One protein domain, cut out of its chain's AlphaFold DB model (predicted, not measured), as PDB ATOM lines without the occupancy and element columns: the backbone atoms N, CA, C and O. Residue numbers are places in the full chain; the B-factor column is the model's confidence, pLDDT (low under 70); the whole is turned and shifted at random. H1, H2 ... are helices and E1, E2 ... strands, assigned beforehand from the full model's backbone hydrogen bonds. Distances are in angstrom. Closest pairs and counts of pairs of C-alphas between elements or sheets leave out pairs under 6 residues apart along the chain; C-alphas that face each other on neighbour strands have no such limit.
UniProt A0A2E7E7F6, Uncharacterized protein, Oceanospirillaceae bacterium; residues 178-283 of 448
ATOM      1  N   ASN A 178     138.999 110.499 175.529       87.06
ATOM      2  CA  ASN A 178     139.751 110.834 176.737       87.06
ATOM      3  C   ASN A 178     139.359 109.985 177.959       87.06
ATOM      4  O   ASN A 178     140.211 109.696 178.790       87.06
ATOM      5  N   LEU A 179     138.098 109.543 178.068       91.62
ATOM      6  CA  LEU A 179     137.673 108.669 179.169       91.62
ATOM      7  C   LEU A 179     138.317 107.281 179.073       91.62
ATOM      8  O   LEU A 179     138.613 106.663 180.091       91.62
ATOM      9  N   VAL A 180     138.520 106.782 177.851       95.25
ATOM     10  CA  VAL A 180     139.148 105.478 177.602       95.25
ATOM     11  C   VAL A 180     140.656 105.581 177.777       95.25
ATOM     12  O   VAL A 180     141.248 104.738 178.442       95.25
ATOM     13  N   THR A 181     141.279 106.623 177.223       92.75
ATOM     14  CA  THR A 181     142.738 106.798 177.282       92.75
ATOM     15  C   THR A 181     143.234 107.169 178.679       92.75
ATOM     16  O   THR A 181     144.363 106.837 179.024       92.75
ATOM     17  N   ALA A 182     142.384 107.750 179.535       90.00
ATOM     18  CA  ALA A 182     142.670 107.909 180.965       90.00
ATOM     19  C   ALA A 182     142.852 106.567 181.705       90.00
ATOM     20  O   ALA A 182     143.446 106.534 182.778       90.00
ATOM     21  N   LEU A 183     142.365 105.462 181.128       95.12
ATOM     22  CA  LEU A 183     142.528 104.097 181.633       95.12
ATOM     23  C   LEU A 183     143.581 103.314 180.834       95.12
ATOM     24  O   LEU A 183     143.561 102.084 180.833       95.12
ATOM     25  N   ALA A 184     144.467 103.995 180.097       95.06
ATOM     26  CA  ALA A 184     145.536 103.333 179.362       95.06
ATOM     27  C   ALA A 184     146.448 102.556 180.320       95.06
ATOM     28  O   ALA A 184     146.894 103.076 181.341       95.06
ATOM     29  N   GLY A 185     146.723 101.296 179.987       95.06
ATOM     30  CA  GLY A 185     147.397 100.385 180.895       95.06
ATOM     31  C   GLY A 185     147.357  98.920 180.487       95.06
ATOM     32  O   GLY A 185     146.673  98.517 179.547       95.06
ATOM     33  N   THR A 186     148.101  98.097 181.227       96.06
ATOM     34  CA  THR A 186     148.005  96.630 181.165       96.06
ATOM     35  C   THR A 186     147.457  96.105 182.482       96.06
ATOM     36  O   THR A 186     148.085  96.247 183.531       96.06
ATOM     37  N   TYR A 187     146.310  95.447 182.412       97.31
ATOM     38  CA  TYR A 187     145.560  94.956 183.556       97.31
ATOM     39  C   TYR A 187     145.660  93.438 183.644       97.31
ATOM     40  O   TYR A 187     145.440  92.739 182.652       97.31
ATOM     41  N   GLN A 188     145.980  92.918 184.828       97.25
ATOM     42  CA  GLN A 188     145.946  91.477 185.086       97.25
ATOM     43  C   GLN A 188     144.504  91.036 185.323       97.25
ATOM     44  O   GLN A 188     143.766  91.688 186.059       97.25
ATOM     45  N   VAL A 189     144.108  89.928 184.702       97.62
ATOM     46  CA  VAL A 189     142.805  89.303 184.936       97.62
ATOM     47  C   VAL A 189     142.882  88.471 186.207       97.62
ATOM     48  O   VAL A 189     143.579  87.457 186.251       97.62
ATOM     49  N   ASP A 190     142.114  88.874 187.214       97.12
ATOM     50  CA  ASP A 190     142.033  88.172 188.493       97.12
ATOM     51  C   ASP A 190     141.105  86.965 188.406       97.12
ATOM     52  O   ASP A 190     141.383  85.888 188.936       97.12
ATOM     53  N   SER A 191     139.966  87.145 187.735       97.50
ATOM     54  CA  SER A 191     138.987  86.083 187.541       97.50
ATOM     55  C   SER A 191     138.134  86.315 186.301       97.50
ATOM     56  O   SER A 191     137.873  87.446 185.894       97.50
ATOM     57  N   VAL A 192     137.669  85.214 185.711       97.81
ATOM     58  CA  VAL A 192     136.678  85.231 184.634       97.81
ATOM     59  C   VAL A 192     135.304  85.063 185.271       97.81
ATOM     60  O   VAL A 192     134.966  83.975 185.736       97.81
ATOM     61  N   THR A 193     134.516  86.135 185.321       97.00
ATOM     62  CA  THR A 193     133.170  86.101 185.908       97.00
ATOM     63  C   THR A 193     132.165  85.499 184.929       97.00
ATOM     64  O   THR A 193     131.211  84.836 185.346       97.00
ATOM     65  N   ARG A 194     132.384  85.689 183.619       96.31
ATOM     66  CA  ARG A 194     131.534  85.165 182.539       96.31
ATOM     67  C   ARG A 194     132.366  84.824 181.301       96.31
ATOM     68  O   ARG A 194     133.267  85.570 180.939       96.31
ATOM     69  N   GLY A 195     132.037  83.728 180.616       96.06
ATOM     70  CA  GLY A 195     132.736  83.296 179.397       96.06
ATOM     71  C   GLY A 195     134.087  82.621 179.670       96.06
ATOM     72  O   GLY A 195     134.236  81.899 180.653       96.06
ATOM     73  N   SER A 196     135.053  82.794 178.764       95.06
ATOM     74  CA  SER A 196     136.386  82.181 178.854       95.06
ATOM     75  C   SER A 196     137.461  83.133 178.347       95.06
ATOM     76  O   SER A 196     137.459  83.445 177.162       95.06
ATOM     77  N   HIS A 197     138.393  83.525 179.209       96.94
ATOM     78  CA  HIS A 197     139.491  84.425 178.867       96.94
ATOM     79  C   HIS A 197     140.820  83.667 178.801       96.94
ATOM     80  O   HIS A 197     141.115  82.880 179.701       96.94
ATOM     81  N   SER A 198     141.623  83.870 177.756       96.31
ATOM     82  CA  SER A 198     142.813  83.038 177.501       96.31
ATOM     83  C   SER A 198     144.154  83.703 177.819       96.31
ATOM     84  O   SER A 198     145.118  83.006 178.135       96.31
ATOM     85  N   ARG A 199     144.236  85.036 177.730       94.31
ATOM     86  CA  ARG A 199     145.511  85.767 177.831       94.31
ATOM     87  C   ARG A 199     145.904  86.189 179.248       94.31
ATOM     88  O   ARG A 199     147.044  86.573 179.476       94.31
ATOM     89  N   ASN A 200     144.971  86.107 180.193       95.25
ATOM     90  CA  ASN A 200     145.091  86.621 181.566       95.25
ATOM     91  C   ASN A 200     145.437  88.117 181.687       95.25
ATOM     92  O   ASN A 200     145.720  88.584 182.784       95.25
ATOM     93  N   THR A 201     145.392  88.880 180.596       97.38
ATOM     94  CA  THR A 201     145.625  90.326 180.607       97.38
ATOM     95  C   THR A 201     144.669  91.030 179.662       97.38
ATOM     96  O   THR A 201     144.420  90.500 178.580       97.38
ATOM     97  N   VAL A 202     144.250  92.237 180.028       98.19
ATOM     98  CA  VAL A 202     143.578  93.204 179.148       98.19
ATOM     99  C   VAL A 202     144.504  94.407 178.975       98.19
ATOM    100  O   VAL A 202     145.093  94.861 179.953       98.19
ATOM    101  N   VAL A 203     144.651  94.926 177.756       97.50
ATOM    102  CA  VAL A 203     145.466  96.122 177.480       97.50
ATOM    103  C   VAL A 203     144.593  97.219 176.885       97.50
ATOM    104  O   VAL A 203     143.864  96.977 175.922       97.50
ATOM    105  N   ILE A 204     144.700  98.422 177.441       97.75
ATOM    106  CA  ILE A 204     144.088  99.649 176.929       97.75
ATOM    107  C   ILE A 204     145.233 100.566 176.487       97.75
ATOM    108  O   ILE A 204     146.140 100.848 177.266       97.75
ATOM    109  N   GLY A 205     145.238 100.965 175.219       95.31
ATOM    110  CA  GLY A 205     146.230 101.868 174.640       95.31
ATOM    111  C   GLY A 205     145.973 103.328 175.006       95.31
ATOM    112  O   GLY A 205     144.842 103.722 175.296       95.31
ATOM    113  N   ASP A 206     147.023 104.137 174.931       90.38
ATOM    114  CA  ASP A 206     146.976 105.599 175.057       90.38
ATOM    115  C   ASP A 206     146.226 106.282 173.899       90.38
ATOM    116  O   ASP A 206     145.778 107.418 174.034       90.38
ATOM    117  N   ASP A 207     146.025 105.572 172.789       85.94
ATOM    118  CA  ASP A 207     145.192 105.965 171.652       85.94
ATOM    119  C   ASP A 207     143.733 105.471 171.755       85.94
ATOM    120  O   ASP A 207     142.898 105.823 170.921       85.94
ATOM    121  N   GLY A 208     143.408 104.651 172.760       93.44
ATOM    122  CA  GLY A 208     142.098 104.025 172.953       93.44
ATOM    123  C   GLY A 208     141.928 102.670 172.259       93.44
ATOM    124  O   GLY A 208     140.825 102.119 172.269       93.44
ATOM    125  N   HIS A 209     142.987 102.102 171.673       96.00
ATOM    126  CA  HIS A 209     143.006 100.694 171.270       96.00
ATOM    127  C   HIS A 209     142.725  99.780 172.474       96.00
ATOM    128  O   HIS A 209     143.238 100.004 173.567       96.00
ATOM    129  N   ILE A 210     141.958  98.707 172.272       98.12
ATOM    130  CA  ILE A 210     141.684  97.707 173.309       98.12
ATOM    131  C   ILE A 210     142.057  96.321 172.800       98.12
ATOM    132  O   ILE A 210     141.457  95.810 171.854       98.12
ATOM    133  N   ASP A 211     143.002  95.684 173.486       97.88
ATOM    134  CA  ASP A 211     143.354  94.277 173.314       97.88
ATOM    135  C   ASP A 211     142.820  93.499 174.510       97.88
ATOM    136  O   ASP A 211     143.438  93.430 175.575       97.88
ATOM    137  N   PHE A 212     141.604  92.993 174.335       98.00
ATOM    138  CA  PHE A 212     140.843  92.372 175.403       98.00
ATOM    139  C   PHE A 212     141.290  90.930 175.630       98.00
ATOM    140  O   PHE A 212     141.689  90.595 176.731       98.00
ATOM    141  N   ASP A 213     141.283  90.088 174.592       97.81
ATOM    142  CA  ASP A 213     141.712  88.685 174.677       97.81
ATOM    143  C   ASP A 213     142.284  88.209 173.326       97.81
ATOM    144  O   ASP A 213     142.384  88.945 172.343       97.81
ATOM    145  N   THR A 214     142.659  86.934 173.226       95.44
ATOM    146  CA  THR A 214     143.048  86.293 171.967       95.44
ATOM    147  C   THR A 214     141.979  86.451 170.886       95.44
ATOM    148  O   THR A 214     140.889  85.898 170.979       95.44
ATOM    149  N   ASN A 215     142.348  87.161 169.812       95.12
ATOM    150  CA  ASN A 215     141.496  87.517 168.671       95.12
ATOM    151  C   ASN A 215     140.341  88.484 168.988       95.12
ATOM    152  O   ASN A 215     139.453  88.639 168.152       95.12
ATOM    153  N   VAL A 216     140.349  89.142 170.151       97.19
ATOM    154  CA  VAL A 216     139.396  90.205 170.493       97.19
ATOM    155  C   VAL A 216     140.187  91.488 170.699       97.19
ATOM    156  O   VAL A 216     140.645  91.784 171.801       97.19
ATOM    157  N   GLN A 217     140.404  92.200 169.595       97.81
ATOM    158  CA  GLN A 217     141.222  93.408 169.530       97.81
ATOM    159  C   GLN A 217     140.514  94.448 168.684       97.81
ATOM    160  O   GLN A 217     140.010  94.124 167.606       97.81
ATOM    161  N   PHE A 218     140.517  95.683 169.161       97.75
ATOM    162  CA  PHE A 218     139.901  96.798 168.475       97.75
ATOM    163  C   PHE A 218     140.858  97.981 168.437       97.75
ATOM    164  O   PHE A 218     141.347  98.437 169.468       97.75
ATOM    165  N   ALA A 219     141.123  98.490 167.240       95.69
ATOM    166  CA  ALA A 219     141.865  99.726 167.061       95.69
ATOM    167  C   ALA A 219     140.983 100.936 167.393       95.69
ATOM    168  O   ALA A 219     139.773 100.911 167.159       95.69
ATOM    169  N   ALA A 220     141.601 102.037 167.824       93.19
ATOM    170  CA  ALA A 220     140.906 103.297 168.087       93.19
ATOM    171  C   ALA A 220     140.071 103.785 166.885       93.19
ATOM    172  O   ALA A 220     138.956 104.277 167.036       93.19
ATOM    173  N   THR A 221     140.568 103.561 165.664       91.00
ATOM    174  CA  THR A 221     139.879 103.908 164.404       91.00
ATOM    175  C   THR A 221     138.601 103.107 164.136       91.00
ATOM    176  O   THR A 221     137.840 103.460 163.237       91.00
ATOM    177  N   GLN A 222     138.358 102.020 164.875       94.69
ATOM    178  CA  GLN A 222     137.141 101.214 164.758       94.69
ATOM    179  C   GLN A 222     136.034 101.693 165.699       94.69
ATOM    180  O   GLN A 222     134.884 101.281 165.531       94.69
ATOM    181  N   ILE A 223     136.353 102.549 166.673       94.88
ATOM    182  CA  ILE A 223     135.373 103.061 167.627       94.88
ATOM    183  C   ILE A 223     134.344 103.911 166.874       94.88
ATOM    184  O   ILE A 223     134.692 104.858 166.175       94.88
ATOM    185  N   GLN A 224     133.066 103.568 167.026       93.94
ATOM    186  CA  GLN A 224     131.955 104.331 166.453       93.94
ATOM    187  C   GLN A 224     131.431 105.375 167.435       93.94
ATOM    188  O   GLN A 224     131.112 106.497 167.049       93.94
ATOM    189  N   VAL A 225     131.316 105.004 168.712       92.38
ATOM    190  CA  VAL A 225     130.794 105.881 169.762       92.38
ATOM    191  C   VAL A 225     131.260 105.409 171.135       92.38
ATOM    192  O   VAL A 225     131.352 104.207 171.395       92.38
ATOM    193  N   ILE A 226     131.509 106.371 172.019       94.69
ATOM    194  CA  ILE A 226     131.798 106.144 173.432       94.69
ATOM    195  C   ILE A 226     130.710 106.833 174.250       94.69
ATOM    196  O   ILE A 226     130.523 108.051 174.178       94.69
ATOM    197  N   TYR A 227     129.984 106.047 175.036       94.62
ATOM    198  CA  TYR A 227     128.990 106.551 175.970       94.62
ATOM    199  C   TYR A 227     129.615 106.697 177.352       94.62
ATOM    200  O   TYR A 227     129.987 105.699 177.980       94.62
ATOM    201  N   ASP A 228     129.660 107.935 177.837       94.62
ATOM    202  CA  ASP A 228     129.941 108.226 179.234       94.62
ATOM    203  C   ASP A 228     128.761 107.769 180.102       94.62
ATOM    204  O   ASP A 228     127.628 108.242 179.968       94.62
ATOM    205  N   ARG A 229     129.026 106.791 180.967       96.19
ATOM    206  CA  ARG A 229     128.106 106.310 182.001       96.19
ATOM    207  C   ARG A 229     128.788 106.288 183.366       96.19
ATOM    208  O   ARG A 229     128.419 105.495 184.234       96.19
ATOM    209  N   THR A 230     129.785 107.144 183.563       93.00
ATOM    210  CA  THR A 230     130.530 107.265 184.822       93.00
ATOM    211  C   THR A 230     129.659 107.809 185.959       93.00
ATOM    212  O   THR A 230     129.899 107.515 187.125       93.00
ATOM    213  N   ASN A 231     128.579 108.525 185.629       90.06
ATOM    214  CA  ASN A 231     127.617 109.083 186.583       90.06
ATOM    215  C   ASN A 231     126.543 108.091 187.084       90.06
ATOM    216  O   ASN A 231     125.699 108.464 187.903       90.06
ATOM    217  N   ILE A 232     126.536 106.838 186.611       91.00
ATOM    218  CA  ILE A 232     125.597 105.813 187.083       91.00
ATOM    219  C   ILE A 232     126.132 105.211 188.383       91.00
ATOM    220  O   ILE A 232     127.063 104.418 188.373       91.00
ATOM    221  N   THR A 233     125.513 105.541 189.515       88.56
ATOM    222  CA  THR A 233     126.035 105.192 190.852       88.56
ATOM    223  C   THR A 233     126.138 103.693 191.136       88.56
ATOM    224  O   THR A 233     126.989 103.280 191.917       88.56
ATOM    225  N   THR A 234     125.281 102.867 190.534       91.12
ATOM    226  CA  THR A 234     125.249 101.416 190.783       91.12
ATOM    227  C   THR A 234     126.210 100.618 189.908       91.12
ATOM    228  O   THR A 234     126.536  99.487 190.248       91.12
ATOM    229  N   GLU A 235     126.610 101.169 188.764       93.81
ATOM    230  CA  GLU A 235     127.463 100.501 187.776       93.81
ATOM    231  C   GLU A 235     128.147 101.542 186.874       93.81
ATOM    232  O   GLU A 235     127.861 101.600 185.665       93.81
ATOM    233  N   PRO A 236     129.010 102.402 187.451       96.44
ATOM    234  CA  PRO A 236     129.687 103.431 186.681       96.44
ATOM    235  C   PRO A 236     130.557 102.746 185.632       96.44
ATOM    236  O   PRO A 236     131.303 101.813 185.936       96.44
ATOM    237  N   ARG A 237     130.423 103.158 184.373       97.81
ATOM    238  CA  ARG A 237     131.172 102.536 183.279       97.81
ATOM    239  C   ARG A 237     131.413 103.474 182.115       97.81
ATOM    240  O   ARG A 237     130.716 104.469 181.948       97.81
ATOM    241  N   ILE A 238     132.323 103.068 181.246       97.94
ATOM    242  CA  ILE A 238     132.468 103.608 179.897       97.94
ATOM    243  C   ILE A 238     132.039 102.510 178.927       97.94
ATOM    244  O   ILE A 238     132.512 101.377 179.023       97.94
ATOM    245  N   GLN A 239     131.108 102.810 178.021       97.62
ATOM    246  CA  GLN A 239     130.659 101.853 177.007       97.62
ATOM    247  C   GLN A 239     131.172 102.274 175.632       97.62
ATOM    248  O   GLN A 239     130.838 103.354 175.152       97.62
ATOM    249  N   ILE A 240     131.913 101.387 174.976       97.62
ATOM    250  CA  ILE A 240     132.555 101.617 173.682       97.62
ATOM    251  C   ILE A 240     131.882 100.709 172.655       97.62
ATOM    252  O   ILE A 240     131.893  99.490 172.819       97.62
ATOM    253  N   SER A 241     131.280 101.293 171.618       96.81
ATOM    254  CA  SER A 241     130.688 100.547 170.502       96.81
ATOM    255  C   SER A 241     131.604 100.579 169.285       96.81
ATOM    256  O   SER A 241     132.076 101.649 168.891       96.81
ATOM    257  N   TYR A 242     131.796  99.421 168.656       96.12
ATOM    258  CA  TYR A 242     132.613  99.255 167.448       96.12
ATOM    259  C   TYR A 242     131.784  99.015 166.179       96.12
ATOM    260  O   TYR A 242     132.339  98.859 165.092       96.12
ATOM    261  N   GLY A 243     130.453  99.029 166.287       92.19
ATOM    262  CA  GLY A 243     129.550  98.968 165.141       92.19
ATOM    263  C   GLY A 243     128.413  99.980 165.228       92.19
ATOM    264  O   GLY A 243     128.204 100.634 166.251       92.19
ATOM    265  N   ALA A 244     127.717 100.139 164.103       82.56
ATOM    266  CA  ALA A 244     126.696 101.169 163.910       82.56
ATOM    267  C   ALA A 244     125.327 100.819 164.522       82.56
ATOM    268  O   ALA A 244     124.489 101.706 164.665       82.56
ATOM    269  N   ASP A 245     125.111  99.549 164.870       82.06
ATOM    270  CA  ASP A 245     123.826  99.015 165.325       82.06
ATOM    271  C   ASP A 245     123.895  98.583 166.801       82.06
ATOM    272  O   ASP A 245     124.967  98.258 167.313       82.06
ATOM    273  N   ASP A 246     122.738  98.499 167.468       75.56
ATOM    274  CA  ASP A 246     122.617  98.125 168.892       75.56
ATOM    275  C   ASP A 246     123.144  96.707 169.216       75.56
ATOM    276  O   ASP A 246     123.413  96.389 170.377       75.56
ATOM    277  N   ASP A 247     123.311  95.861 168.194       85.25
ATOM    278  CA  ASP A 247     123.771  94.470 168.305       85.25
ATOM    279  C   ASP A 247     125.276  94.279 168.029       85.25
ATOM    280  O   ASP A 247     125.758  93.139 167.979       85.25
ATOM    281  N   ALA A 248     126.011  95.372 167.808       92.62
ATOM    282  CA  ALA A 248     127.432  95.358 167.477       92.62
ATOM    283  C   ALA A 248     128.337  94.857 168.618       92.62
ATOM    284  O   ALA A 248     127.903  94.593 169.743       92.62
ATOM    285  N   GLU A 249     129.629  94.723 168.317       97.06
ATOM    286  CA  GLU A 249     130.675  94.533 169.311       97.06
ATOM    287  C   GLU A 249     130.752  95.729 170.268       97.06
ATOM    288  O   GLU A 249     130.904  96.882 169.856       97.06
ATOM    289  N   VAL A 250     130.678  95.434 171.566       97.75
ATOM    290  CA  VAL A 250     130.725  96.419 172.644       97.75
ATOM    291  C   VAL A 250     131.750  95.997 173.688       97.75
ATOM    292  O   VAL A 250     131.751  94.848 174.135       97.75
ATOM    293  N   ILE A 251     132.572  96.949 174.125       98.31
ATOM    294  CA  ILE A 251     133.383  96.830 175.339       98.31
ATOM    295  C   ILE A 251     132.769  97.722 176.422       98.31
ATOM    296  O   ILE A 251     132.525  98.905 176.192       98.31
ATOM    297  N   ASN A 252     132.512  97.160 177.602       98.31
ATOM    298  CA  ASN A 252     132.187  97.927 178.803       98.31
ATOM    299  C   ASN A 252     133.396  97.915 179.741       98.31
ATOM    300  O   ASN A 252     133.858  96.842 180.130       98.31
ATOM    301  N   LEU A 253     133.867  99.101 180.113       98.31
ATOM    302  CA  LEU A 253     134.877  99.318 181.142       98.31
ATOM    303  C   LEU A 253     134.148  99.696 182.431       98.31
ATOM    304  O   LEU A 253     133.690 100.831 182.560       98.31
ATOM    305  N   TYR A 254     133.958  98.745 183.342       98.12
ATOM    306  CA  TYR A 254     133.297  98.999 184.620       98.12
ATOM    307  C   TYR A 254     134.293  99.586 185.613       98.12
ATOM    308  O   TYR A 254     135.371  99.034 185.826       98.12
ATOM    309  N   LEU A 255     133.910 100.696 186.230       97.31
ATOM    310  CA  LEU A 255     134.737 101.460 187.151       97.31
ATOM    311  C   LEU A 255     134.385 101.109 188.594       97.31
ATOM    312  O   LEU A 255     133.285 100.635 188.894       97.31
ATOM    313  N   THR A 256     135.319 101.365 189.498       95.19
ATOM    314  CA  THR A 256     135.097 101.174 190.929       95.19
ATOM    315  C   THR A 256     134.052 102.184 191.423       95.19
ATOM    316  O   THR A 256     134.200 103.387 191.208       95.19
ATOM    317  N   PRO A 257     132.964 101.756 192.091       92.19
ATOM    318  CA  PRO A 257     131.995 102.696 192.642       92.19
ATOM    319  C   PRO A 257     132.645 103.674 193.629       92.19
ATOM    320  O   PRO A 257     133.228 103.260 194.628       92.19
ATOM    321  N   GLY A 258     132.522 104.973 193.349       89.88
ATOM    322  CA  GLY A 258     133.151 106.041 194.137       89.88
ATOM    323  C   GLY A 258     134.569 106.417 193.695       89.88
ATOM    324  O   GLY A 258     135.086 107.413 194.188       89.88
ATOM    325  N   ASP A 259     135.160 105.679 192.753       91.62
ATOM    326  CA  ASP A 259     136.447 105.993 192.133       91.62
ATOM    327  C   ASP A 259     136.412 105.664 190.631       91.62
ATOM    328  O   ASP A 259     136.660 104.539 190.193       91.62
ATOM    329  N   THR A 260     136.096 106.679 189.825       90.06
ATOM    330  CA  THR A 260     136.011 106.564 188.364       90.06
ATOM    331  C   THR A 260     137.374 106.463 187.676       90.06
ATOM    332  O   THR A 260     137.411 106.235 186.470       90.06
ATOM    333  N   SER A 261     138.481 106.599 188.413       90.06
ATOM    334  CA  SER A 261     139.836 106.428 187.874       90.06
ATOM    335  C   SER A 261     140.316 104.973 187.912       90.06
ATOM    336  O   SER A 261     141.238 104.604 187.186       90.06
ATOM    337  N   THR A 262     139.658 104.116 188.702       93.81
ATOM    338  CA  THR A 262     140.063 102.717 188.880       93.81
ATOM    339  C   THR A 262     139.135 101.757 188.139       93.81
ATOM    340  O   THR A 262     137.946 101.639 188.449       93.81
ATOM    341  N   LEU A 263     139.699 100.994 187.200       97.12
ATOM    342  CA  LEU A 263     139.009  99.933 186.464       97.12
ATOM    343  C   LEU A 263     138.778  98.697 187.355       97.12
ATOM    344  O   LEU A 263     139.720  98.174 187.944       97.12
ATOM    345  N   ALA A 264     137.533  98.220 187.431       97.00
ATOM    346  CA  ALA A 264     137.129  97.071 188.249       97.00
ATOM    347  C   ALA A 264     136.909  95.793 187.418       97.00
ATOM    348  O   ALA A 264     137.325  94.698 187.806       97.00
ATOM    349  N   SER A 265     136.247  95.909 186.265       98.19
ATOM    350  CA  SER A 265     136.046  94.786 185.346       98.19
ATOM    351  C   SER A 265     135.925  95.257 183.902       98.19
ATOM    352  O   SER A 265     135.612  96.415 183.616       98.19
ATOM    353  N   VAL A 266     136.173  94.340 182.970       98.50
ATOM    354  CA  VAL A 266     136.008  94.581 181.536       98.50
ATOM    355  C   VAL A 266     135.100  93.513 180.956       98.50
ATOM    356  O   VAL A 266     135.300  92.319 181.187       98.50
ATOM    357  N   GLN A 267     134.103  93.939 180.187       98.44
ATOM    358  CA  GLN A 267     133.178  93.040 179.509       98.44
ATOM    359  C   GLN A 267     133.219  93.249 178.001       98.44
ATOM    360  O   GLN A 267     133.002  94.361 177.525       98.44
ATOM    361  N   PHE A 268     133.392  92.161 177.258       98.06
ATOM    362  CA  PHE A 268     133.150  92.100 175.826       98.06
ATOM    363  C   PHE A 268     131.796  91.452 175.544       98.06
ATOM    364  O   PHE A 268     131.533  90.317 175.948       98.06
ATOM    365  N   ARG A 269     130.947  92.162 174.802       97.31
ATOM    366  CA  ARG A 269     129.632  91.684 174.384       97.31
ATOM    367  C   ARG A 269     129.492  91.784 172.872       97.31
ATOM    368  O   ARG A 269     129.830  92.800 172.278       97.31
ATOM    369  N   HIS A 270     128.934  90.744 172.266       96.00
ATOM    370  CA  HIS A 270     128.525  90.746 170.866       96.00
ATOM    371  C   HIS A 270     127.242  89.923 170.738       96.00
ATOM    372  O   HIS A 270     127.269  88.688 170.756       96.00
ATOM    373  N   ILE A 271     126.104  90.617 170.641       92.88
ATOM    374  CA  ILE A 271     124.768  90.006 170.712       92.88
ATOM    375  C   ILE A 271     124.556  89.033 169.550       92.88
ATOM    376  O   ILE A 271     124.154  87.889 169.774       92.88
ATOM    377  N   ASN A 272     124.928  89.427 168.329       89.88
ATOM    378  CA  ASN A 272     124.821  88.564 167.147       89.88
ATOM    379  C   ASN A 272     125.701  87.308 167.241       89.88
ATOM    380  O   ASN A 272     125.346  86.255 166.712       89.88
ATOM    381  N   GLY A 273     126.827  87.398 167.952       90.44
ATOM    382  CA  GLY A 273     127.692  86.260 168.251       90.44
ATOM    383  C   GLY A 273     127.219  85.400 169.426       90.44
ATOM    384  O   GLY A 273     127.815  84.353 169.670       90.44
ATOM    385  N   SER A 274     126.184  85.820 170.167       93.81
ATOM    386  CA  SER A 274     125.834  85.260 171.484       93.81
ATOM    387  C   SER A 274     127.038  85.220 172.439       93.81
ATOM    388  O   SER A 274     127.195  84.277 173.217       93.81
ATOM    389  N   ILE A 275     127.904  86.234 172.355       95.75
ATOM    390  CA  ILE A 275     129.097  86.370 173.190       95.75
ATOM    391  C   ILE A 275     128.800  87.379 174.289       95.75
ATOM    392  O   ILE A 275     128.371  88.503 174.020       95.75
ATOM    393  N   ASP A 276     129.072  86.974 175.523       97.06
ATOM    394  CA  ASP A 276     129.103  87.865 176.671       97.06
ATOM    395  C   ASP A 276     130.152  87.345 177.659       97.06
ATOM    396  O   ASP A 276     129.972  86.303 178.301       97.06
ATOM    397  N   LEU A 277     131.292  88.026 177.674       97.25
ATOM    398  CA  LEU A 277     132.492  87.648 178.401       97.25
ATOM    399  C   LEU A 277     132.876  88.783 179.328       97.25
ATOM    400  O   LEU A 277     132.964  89.924 178.891       97.25
ATOM    401  N   GLU A 278     133.148  88.466 180.585       98.31
ATOM    402  CA  GLU A 278     133.497  89.457 181.592       98.31
ATOM    403  C   GLU A 278     134.628  88.948 182.478       98.31
ATOM    404  O   GLU A 278     134.644  87.784 182.898       98.31
ATOM    405  N   VAL A 279     135.580  89.838 182.740       98.44
ATOM    406  CA  VAL A 279     136.744  89.588 183.582       98.44
ATOM    407  C   VAL A 279     136.860  90.664 184.647       98.44
ATOM    408  O   VAL A 279     136.761  91.851 184.341       98.44
ATOM    409  N   ALA A 280     137.087  90.254 185.891       98.00
ATOM    410  CA  ALA A 280     137.551  91.163 186.930       98.00
ATOM    411  C   ALA A 280     139.052  91.393 186.744       98.00
ATOM    412  O   ALA A 280     139.786  90.449 186.424       98.00
ATOM    413  N   VAL A 281     139.496  92.629 186.943       98.06
ATOM    414  CA  VAL A 281     140.896  93.009 186.770       98.06
ATOM    415  C   VAL A 281     141.450  93.670 188.021       98.06
ATOM    416  O   VAL A 281     140.731  94.368 188.732       98.06
ATOM    417  N   SER A 282     142.743  93.478 188.259       94.12
ATOM    418  CA  SER A 282     143.454  94.216 189.298       94.12
ATOM    419  C   SER A 282     143.878  95.590 188.778       94.12
ATOM    420  O   SER A 282     144.257  95.691 187.604       94.12
ATOM    421  N   PRO A 283     143.879  96.633 189.636       83.44
ATOM    422  CA  PRO A 283     144.428  97.939 189.298       83.44
ATOM    423  C   PRO A 283     145.833  97.806 188.718       83.44
ATOM    424  O   PRO A 283     146.589  96.902 189.096       83.44
TER     425      PRO A 283
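What this domain is: This is residues 178 to 283 of the 448 residues of an uncharacterized protein of Oceanospirillaceae bacterium (UniProt A0A2E7E7F6). One antiparallel sheet of nine strands folds back on itself like a partly closed barrel: E4, E3, E2, E1 and E9 form one leaf, E7, E6 and E5 the facing leaf, and E8 is the hinge. The barrel stays open between the edge strands E4 and E5, and the short helix H1 sits at the mouth, between E2 and the strands E5 and E6. The printed part has 106 residues, with one named helix followed by nine named strands, E1 to E9, and its class is mostly strand. The sheet's order is E4, E3, E2, E1, E9, E8, E7, E6, E5. The whole is compact, with a radius of gyration of the C-alphas of 12.5 A, and rounded, spanning 33 by 27 by 26 A.

Where its parts are: H1 holds residues 178 to 181, from C-alpha 178 at (139.751, 110.834, 176.737). E1, residues 185 to 194, is 22.0 A long and bends by 75 degrees at residue 191. E2 is residues 201 to 204, E3 210 to 213, E4 216 to 218, E5 225 to 229 and E6 237 to 241. E7, residues 249 to 256, is 23.0 A long. E8, residues 259 to 270, is the longest at 27.3 A and bends by 79 degrees at residue 262. E9, residues 275 to 281, is 19.2 A long and ends at C-alpha 281, (140.896, 93.009, 186.770).

How they stand to each other: The twisted sheet is curled, the way across it turning by 116 degrees. E1 to E4 make one meander, each strand the antiparallel neighbour of the one before, and E5 to E9 another. E1 is staggered: residues 185 to 188 pair with E2, where N 187 and O 202 are 2.8 A apart, and residues 189 to 194 with E9, where N 190 and O 280 are 2.9 A apart. E9 and E8 are a hairpin, with N 268 and O 277 at 2.8 A. E8 and E7 are another, with N 252 and O 267 at 2.8 A. E3 and E8 come closest at the C-alphas of Phe 212 and Phe 268, 7.7 A. E4 and E5 are apart. H1 is on the sheet at a height of 6.6 A, and only just over E7, on which 3 of its 4 C-alphas fall. The C-alphas of Thr 181 and Ile 204, the closest of H1 and E2, are 7.3 A apart. With 4 residues H1 is too short for any O i to N i+4 pair.

The domain as a whole: The C-alphas farthest apart, of Gly 258 and Asn 272, are 33.2 A apart. The printed part has no cut and no long link. Mean pLDDT of the printed part is 94.6, and no printed residue is under 70.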